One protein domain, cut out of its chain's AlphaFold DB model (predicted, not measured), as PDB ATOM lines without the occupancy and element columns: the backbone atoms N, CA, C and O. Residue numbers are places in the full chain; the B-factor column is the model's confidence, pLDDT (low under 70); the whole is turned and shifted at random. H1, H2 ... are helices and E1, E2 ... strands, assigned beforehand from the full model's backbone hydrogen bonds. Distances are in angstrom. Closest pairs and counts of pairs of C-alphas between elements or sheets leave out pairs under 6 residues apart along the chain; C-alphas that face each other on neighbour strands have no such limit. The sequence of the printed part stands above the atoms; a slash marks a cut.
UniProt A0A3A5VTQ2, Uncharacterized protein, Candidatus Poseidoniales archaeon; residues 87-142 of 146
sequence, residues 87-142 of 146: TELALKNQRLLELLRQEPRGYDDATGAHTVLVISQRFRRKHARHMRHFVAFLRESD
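What this domain is: This is residues 87 to 142 of the 146 residues of an uncharacterized protein of Candidatus Poseidoniales archaeon (UniProt A0A3A5VTQ2). Two helices, H1 and H3, cross nearly at right angles as an X, with the short helix H2 near both of them and a small two-stranded hairpin, E1 and E2, at one end of the long axis, away from the crossing. The first half of the printed part is the long helix H1 and then the hairpin; the chain then comes back through H2 to lay H3 across H1. The printed part has 56 residues, with three named helices and two named strands in the order H1, E1, E2, H2, H3; the sheet, E1 - E2, is antiparallel, and the class is mostly helix. The whole is only just compact, close to loose, with a radius of gyration of the C-alphas of 11.9 A, and its outline is elongated, spanning 36 by 23 by 16 A.

Where its parts are: H1, the longest helix, is residues 87 to 102 and measures 23.3 A from its first C-alpha, at (87.730, -66.867, 70.900), to its last, at (71.665, -82.088, 78.138). E1 is residues 106 to 108, 6.4 A long, and E2 is residues 113 to 116, 8.3 A long. H2 is residues 121 to 126, 8.8 A long. H3 is residues 131 to 140, 14.1 A long, and ends with C-alpha 140 at (77.818, -72.917, 60.313).

How they stand to each other: H1 touches H3 with residues 89 to 96 alone; the closest C-alphas are those of Asn 93 and Phe 134, 5.4 A apart. Their lines are about perpendicular, at 86 degrees. E1 and E2 form a hairpin of antiparallel neighbours, with 116 degrees between their directions. Across it, N 106 and O 116 are 2.8 A apart and N 108 and O 113 are 2.9 A apart, within hydrogen-bond range. H1 and E2 are apart, and E1 and E2 are both apart from H3. H1 and H2 are close but not clearly touching, the closest C-alphas being those of Leu 100 and Phe 123, 7.9 A apart; they run opposite ways at a steep tilt of 39 degrees. H2 and H3 are close but not clearly touching, the closest C-alphas being those of Arg 124 and Met 131, 6.6 A apart. In H1, H2 and H3 every O i to N i+4 pair is within hydrogen-bond range.

The domain as a whole: The two C-alphas farthest apart are those of Thr 87 and Gly 112, 36.8 A. The printed part runs from 87 to 142 with no cut, and its four links between named elements are tight. The mean pLDDT of the printed part is 87.3, and one residue, His 114 in E2, is under 70.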
ATOM      1  N   THR A  87      87.539 -65.612  70.155       89.19
ATOM      2  CA  THR A  87      87.730 -66.867  70.900       89.19
ATOM      3  C   THR A  87      86.758 -67.022  72.068       89.19
ATOM      4  O   THR A  87      86.241 -68.115  72.297       89.19
ATOM      5  N   GLU A  88      86.431 -65.938  72.777       89.19
ATOM      6  CA  GLU A  88      85.464 -65.989  73.877       89.19
ATOM      7  C   GLU A  88      84.073 -66.389  73.397       89.19
ATOM      8  O   GLU A  88      83.342 -67.107  74.089       89.19
ATOM      9  N   LEU A  89      83.690 -65.897  72.218       92.00
ATOM     10  CA  LEU A  89      82.410 -66.224  71.620       92.00
ATOM     11  C   LEU A  89      82.358 -67.706  71.232       92.00
ATOM     12  O   LEU A  89      81.364 -68.372  71.528       92.00
ATOM     13  N   ALA A  90      83.438 -68.233  70.651       91.00
ATOM     14  CA  ALA A  90      83.552 -69.646  70.302       91.00
ATOM     15  C   ALA A  90      83.427 -70.557  71.537       91.00
ATOM     16  O   ALA A  90      82.616 -71.484  71.536       91.00
ATOM     17  N   LEU A  91      84.137 -70.243  72.627       94.06
ATOM     18  CA  LEU A  91      84.046 -70.996  73.887       94.06
ATOM     19  C   LEU A  91      82.634 -70.948  74.487       94.06
ATOM     20  O   LEU A  91      82.109 -71.956  74.963       94.06
ATOM     21  N   LYS A  92      81.978 -69.782  74.439       92.75
ATOM     22  CA  LYS A  92      80.588 -69.644  74.899       92.75
ATOM     23  C   LYS A  92      79.623 -70.454  74.037       92.75
ATOM     24  O   LYS A  92      78.720 -71.076  74.591       92.75
ATOM     25  N   ASN A  93      79.823 -70.494  72.722       93.44
ATOM     26  CA  ASN A  93      79.010 -71.302  71.815       93.44
ATOM     27  C   ASN A  93      79.182 -72.802  72.077       93.44
ATOM     28  O   ASN A  93      78.181 -73.514  72.158       93.44
ATOM     29  N   GLN A  94      80.412 -73.272  72.297       93.44
ATOM     30  CA  GLN A  94      80.678 -74.665  72.676       93.44
ATOM     31  C   GLN A  94      79.982 -75.030  73.990       93.44
ATOM     32  O   GLN A  94      79.246 -76.014  74.051       93.44
ATOM     33  N   ARG A  95      80.099 -74.177  75.012       93.88
ATOM     34  CA  ARG A  95      79.417 -74.387  76.295       93.88
ATOM     35  C   ARG A  95      77.891 -74.404  76.157       93.88
ATOM     36  O   ARG A  95      77.219 -75.188  76.820       93.88
ATOM     37  N   LEU A  96      77.320 -73.545  75.311       93.19
ATOM     38  CA  LEU A  96      75.881 -73.557  75.029       93.19
ATOM     39  C   LEU A  96      75.453 -74.830  74.294       93.19
ATOM     40  O   LEU A  96      74.380 -75.352  74.588       93.19
ATOM     41  N   LEU A  97      76.285 -75.353  73.392       92.94
ATOM     42  CA  LEU A  97      76.022 -76.618  72.710       92.94
ATOM     43  C   LEU A  97      76.007 -77.790  73.695       92.94
ATOM     44  O   LEU A  97      75.112 -78.629  73.628       92.94
ATOM     45  N   GLU A  98      76.955 -77.837  74.629       92.44
ATOM     46  CA  GLU A  98      76.981 -78.849  75.691       92.44
ATOM     47  C   GLU A  98      75.728 -78.793  76.562       92.44
ATOM     48  O   GLU A  98      75.100 -79.821  76.808       92.44
ATOM     49  N   LEU A  99      75.315 -77.590  76.975       92.44
ATOM     50  CA  LEU A  99      74.081 -77.402  77.737       92.44
ATOM     51  C   LEU A  99      72.845 -77.820  76.933       92.44
ATOM     52  O   LEU A  99      71.940 -78.436  77.485       92.44
ATOM     53  N   LEU A 100      72.812 -77.525  75.631       89.81
ATOM     54  CA  LEU A 100      71.707 -77.922  74.760       89.81
ATOM     55  C   LEU A 100      71.637 -79.445  74.585       89.81
ATOM     56  O   LEU A 100      70.548 -80.001  74.506       89.81
ATOM     57  N   ARG A 101      72.779 -80.142  74.568       87.81
ATOM     58  CA  ARG A 101      72.831 -81.615  74.500       87.81
ATOM     59  C   ARG A 101      72.289 -82.300  75.755       87.81
ATOM     60  O   ARG A 101      71.907 -83.465  75.663       87.81
ATOM     61  N   GLN A 102      72.276 -81.607  76.894       86.75
ATOM     62  CA  GLN A 102      71.665 -82.088  78.138       86.75
ATOM     63  C   GLN A 102      70.142 -81.890  78.157       86.75
ATOM     64  O   GLN A 102      69.456 -82.531  78.952       86.75
ATOM     65  N   GLU A 103      69.600 -81.000  77.316       84.25
ATOM     66  CA  GLU A 103      68.152 -80.827  77.187       84.25
ATOM     67  C   GLU A 103      67.516 -82.022  76.451       84.25
ATOM     68  O   GLU A 103      68.175 -82.694  75.649       84.25
ATOM     69  N   PRO A 104      66.231 -82.322  76.723       81.75
ATOM     70  CA  PRO A 104      65.531 -83.402  76.039       81.75
ATOM     71  C   PRO A 104      65.535 -83.182  74.524       81.75
ATOM     72  O   PRO A 104      65.219 -82.096  74.031       81.75
ATOM     73  N   ARG A 105      65.879 -84.239  73.787       83.19
ATOM     74  CA  ARG A 105      65.924 -84.216  72.324       83.19
ATOM     75  C   ARG A 105      64.529 -84.348  71.724       83.19
ATOM     76  O   ARG A 105      63.680 -85.100  72.204       83.19
ATOM     77  N   GLY A 106      64.316 -83.619  70.640       77.31
ATOM     78  CA  GLY A 106      63.129 -83.728  69.812       77.31
ATOM     79  C   GLY A 106      63.125 -85.040  69.048       77.31
ATOM     80  O   GLY A 106      64.176 -85.563  68.678       77.31
ATOM     81  N   TYR A 107      61.924 -85.561  68.833       74.56
ATOM     82  CA  TYR A 107      61.697 -86.691  67.948       74.56
ATOM     83  C   TYR A 107      61.882 -86.257  66.490       74.56
ATOM     84  O   TYR A 107      61.410 -85.181  66.104       74.56
ATOM     85  N   ASP A 108      62.587 -87.072  65.715       76.94
ATOM     86  CA  ASP A 108      62.745 -86.914  64.274       76.94
ATOM     87  C   ASP A 108      61.888 -87.950  63.545       76.94
ATOM     88  O   ASP A 108      62.174 -89.148  63.596       76.94
ATOM     89  N   ASP A 109      60.851 -87.482  62.853       71.94
ATOM     90  CA  ASP A 109      59.890 -88.336  62.148       71.94
ATOM     91  C   ASP A 109      60.542 -89.107  60.984       71.94
ATOM     92  O   ASP A 109      60.072 -90.181  60.616       71.94
ATOM     93  N   ALA A 110      61.642 -88.593  60.416       77.62
ATOM     94  CA  ALA A 110      62.328 -89.227  59.289       77.62
ATOM     95  C   ALA A 110      63.217 -90.407  59.710       77.62
ATOM     96  O   ALA A 110      63.353 -91.376  58.965       77.62
ATOM     97  N   THR A 111      63.840 -90.324  60.888       75.38
ATOM     98  CA  THR A 111      64.754 -91.360  61.402       75.38
ATOM     99  C   THR A 111      64.133 -92.218  62.504       75.38
ATOM    100  O   THR A 111      64.711 -93.231  62.890       75.38
ATOM    101  N   GLY A 112      62.960 -91.835  63.017       72.00
ATOM    102  CA  GLY A 112      62.269 -92.525  64.104       72.00
ATOM    103  C   GLY A 112      62.980 -92.422  65.457       72.00
ATOM    104  O   GLY A 112      62.652 -93.167  66.381       72.00
ATOM    105  N   ALA A 113      63.962 -91.525  65.587       73.44
ATOM    106  CA  ALA A 113      64.839 -91.420  66.746       73.44
ATOM    107  C   ALA A 113      64.812 -90.012  67.365       73.44
ATOM    108  O   ALA A 113      64.583 -89.007  66.696       73.44
ATOM    109  N   HIS A 114      65.095 -89.914  68.668       69.94
ATOM    110  CA  HIS A 114      65.211 -88.633  69.374       69.94
ATOM    111  C   HIS A 114      66.593 -88.002  69.159       69.94
ATOM    112  O   HIS A 114      67.415 -87.937  70.074       69.94
ATOM    113  N   THR A 115      66.895 -87.585  67.933       74.25
ATOM    114  CA  THR A 115      68.229 -87.090  67.551       74.25
ATOM    115  C   THR A 115      68.309 -85.569  67.476       74.25
ATOM    116  O   THR A 115      69.390 -85.020  67.702       74.25
ATOM    117  N   VAL A 116      67.188 -84.885  67.231       79.44
ATOM    118  CA  VAL A 116      67.146 -83.443  66.953       79.44
ATOM    119  C   VAL A 116      67.300 -82.634  68.238       79.44
ATOM    120  O   VAL A 116      66.577 -82.832  69.214       79.44
ATOM    121  N   LEU A 117      68.226 -81.676  68.239       84.88
ATOM    122  CA  LEU A 117      68.359 -80.737  69.351       84.88
ATOM    123  C   LEU A 117      67.185 -79.751  69.333       84.88
ATOM    124  O   LEU A 117      66.896 -79.140  68.308       84.88
ATOM    125  N   VAL A 118      66.510 -79.574  70.467       88.00
ATOM    126  CA  VAL A 118      65.381 -78.639  70.583       88.00
ATOM    127  C   VAL A 118      65.792 -77.485  71.473       88.00
ATOM    128  O   VAL A 118      66.126 -77.677  72.640       88.00
ATOM    129  N   ILE A 119      65.735 -76.266  70.945       90.56
ATOM    130  CA  ILE A 119      66.053 -75.075  71.730       90.56
ATOM    131  C   ILE A 119      64.798 -74.647  72.488       90.56
ATOM    132  O   ILE A 119      63.986 -73.856  71.984       90.56
ATOM    133  N   SER A 120      64.665 -75.133  73.724       88.69
ATOM    134  CA  SER A 120      63.504 -74.861  74.569       88.69
ATOM    135  C   SER A 120      63.292 -73.362  74.824       88.69
ATOM    136  O   SER A 120      64.222 -72.548  74.849       88.69
ATOM    137  N   GLN A 121      62.042 -72.958  75.077       88.94
ATOM    138  CA  GLN A 121      61.735 -71.558  75.392       88.94
ATOM    139  C   GLN A 121      62.486 -71.075  76.645       88.94
ATOM    140  O   GLN A 121      62.882 -69.908  76.728       88.94
ATOM    141  N   ARG A 122      62.708 -71.972  77.614       89.19
ATOM    142  CA  ARG A 122      63.480 -71.687  78.827       89.19
ATOM    143  C   ARG A 122      64.948 -71.428  78.497       89.19
ATOM    144  O   ARG A 122      65.484 -70.424  78.969       89.19
ATOM    145  N   PHE A 123      65.557 -72.262  77.652       91.56
ATOM    146  CA  PHE A 123      66.928 -72.080  77.179       91.56
ATOM    147  C   PHE A 123      67.103 -70.728  76.483       91.56
ATOM    148  O   PHE A 123      67.969 -69.936  76.864       91.56
ATOM    149  N   ARG A 124      66.193 -70.398  75.552       90.31
ATOM    150  CA  ARG A 124      66.204 -69.112  74.829       90.31
ATOM    151  C   ARG A 124      66.141 -67.916  75.770       90.31
ATOM    152  O   ARG A 124      66.826 -66.929  75.541       90.31
ATOM    153  N   ARG A 125      65.332 -67.984  76.832       89.19
ATOM    154  CA  ARG A 125      65.215 -66.892  77.814       89.19
ATOM    155  C   ARG A 125      66.462 -66.764  78.685       89.19
ATOM    156  O   ARG A 125      66.921 -65.649  78.908       89.19
ATOM    157  N   LYS A 126      67.016 -67.886  79.154       90.88
ATOM    158  CA  LYS A 126      68.211 -67.906  80.012       90.88
ATOM    159  C   LYS A 126      69.452 -67.393  79.278       90.88
ATOM    160  O   LYS A 126      70.244 -66.660  79.862       90.88
ATOM    161  N   HIS A 127      69.585 -67.728  77.995       91.06
ATOM    162  CA  HIS A 127      70.755 -67.410  77.171       91.06
ATOM    163  C   HIS A 127      70.469 -66.362  76.085       91.06
ATOM    164  O   HIS A 127      71.205 -66.256  75.107       91.06
ATOM    165  N   ALA A 128      69.424 -65.546  76.269       89.12
ATOM    166  CA  ALA A 128      68.885 -64.626  75.260       89.12
ATOM    167  C   ALA A 128      69.932 -63.714  74.601       89.12
ATOM    168  O   ALA A 128      69.841 -63.443  73.406       89.12
ATOM    169  N   ARG A 129      70.939 -63.267  75.363       88.94
ATOM    170  CA  ARG A 129      72.006 -62.393  74.853       88.94
ATOM    171  C   ARG A 129      72.874 -63.083  73.799       88.94
ATOM    172  O   ARG A 129      73.265 -62.448  72.829       88.94
ATOM    173  N   HIS A 130      73.145 -64.375  73.978       92.19
ATOM    174  CA  HIS A 130      74.050 -65.162  73.134       92.19
ATOM    175  C   HIS A 130      73.325 -65.945  72.038       92.19
ATOM    176  O   HIS A 130      73.975 -66.436  71.121       92.19
ATOM    177  N   MET A 131      71.989 -66.018  72.078       91.19
ATOM    178  CA  MET A 131      71.195 -66.809  71.129       91.19
ATOM    179  C   MET A 131      71.466 -66.474  69.663       91.19
ATOM    180  O   MET A 131      71.464 -67.380  68.838       91.19
ATOM    181  N   ARG A 132      71.706 -65.201  69.322       91.00
ATOM    182  CA  ARG A 132      71.992 -64.801  67.934       91.00
ATOM    183  C   ARG A 132      73.271 -65.461  67.415       91.00
ATOM    184  O   ARG A 132      73.256 -66.034  66.333       91.00
ATOM    185  N   HIS A 133      74.345 -65.398  68.198       93.38
ATOM    186  CA  HIS A 133      75.627 -66.003  67.840       93.38
ATOM    187  C   HIS A 133      75.558 -67.525  67.870       93.38
ATOM    188  O   HIS A 133      76.078 -68.181  66.978       93.38
ATOM    189  N   PHE A 134      74.859 -68.078  68.858       93.38
ATOM    190  CA  PHE A 134      74.708 -69.516  68.988       93.38
ATOM    191  C   PHE A 134      73.918 -70.124  67.820       93.38
ATOM    192  O   PHE A 134      74.312 -71.148  67.280       93.38
ATOM    193  N   VAL A 135      72.848 -69.464  67.364       91.88
ATOM    194  CA  VAL A 135      72.092 -69.894  66.176       91.88
ATOM    195  C   VAL A 135      72.937 -69.813  64.904       91.88
ATOM    196  O   VAL A 135      72.844 -70.712  64.072       91.88
ATOM    197  N   ALA A 136      73.757 -68.771  64.744       92.19
ATOM    198  CA  ALA A 136      74.696 -68.685  63.622       92.19
ATOM    199  C   ALA A 136      75.705 -69.844  63.655       92.19
ATOM    200  O   ALA A 136      75.834 -70.566  62.674       92.19
ATOM    201  N   PHE A 137      76.296 -70.107  64.822       93.81
ATOM    202  CA  PHE A 137      77.219 -71.221  65.038       93.81
ATOM    203  C   PHE A 137      76.606 -72.594  64.713       93.81
ATOM    204  O   PHE A 137      77.253 -73.419  64.071       93.81
ATOM    205  N   LEU A 138      75.353 -72.848  65.116       92.31
ATOM    206  CA  LEU A 138      74.664 -74.103  64.789       92.31
ATOM    207  C   LEU A 138      74.477 -74.278  63.277       92.31
ATOM    208  O   LEU A 138      74.614 -75.392  62.782       92.31
ATOM    209  N   ARG A 139      74.195 -73.190  62.548       90.81
ATOM    210  CA  ARG A 139      74.063 -73.209  61.083       90.81
ATOM    211  C   ARG A 139      75.404 -73.434  60.391       90.81
ATOM    212  O   ARG A 139      75.468 -74.234  59.471       90.81
ATOM    213  N   GLU A 140      76.455 -72.755  60.843       92.06
ATOM    214  CA  GLU A 140      77.818 -72.917  60.313       92.06
ATOM    215  C   GLU A 140      78.358 -74.336  60.537       92.06
ATOM    216  O   GLU A 140      79.074 -74.864  59.696       92.06
ATOM    217  N   SER A 141      77.976 -74.967  61.650       88.50
ATOM    218  CA  SER A 141      78.389 -76.331  62.004       88.50
ATOM    219  C   SER A 141      77.484 -77.427  61.414       88.50
ATOM    220  O   SER A 141      77.636 -78.589  61.784       88.50
ATOM    221  N   ASP A 142      76.509 -77.063  60.574       87.38
ATOM    222  CA  ASP A 142      75.477 -77.950  60.004       87.38
ATOM    223  C   ASP A 142      74.723 -78.807  61.050       87.38
ATOM    224  O   ASP A 142      74.337 -79.958  60.834       87.38
TER     225      ASP A 142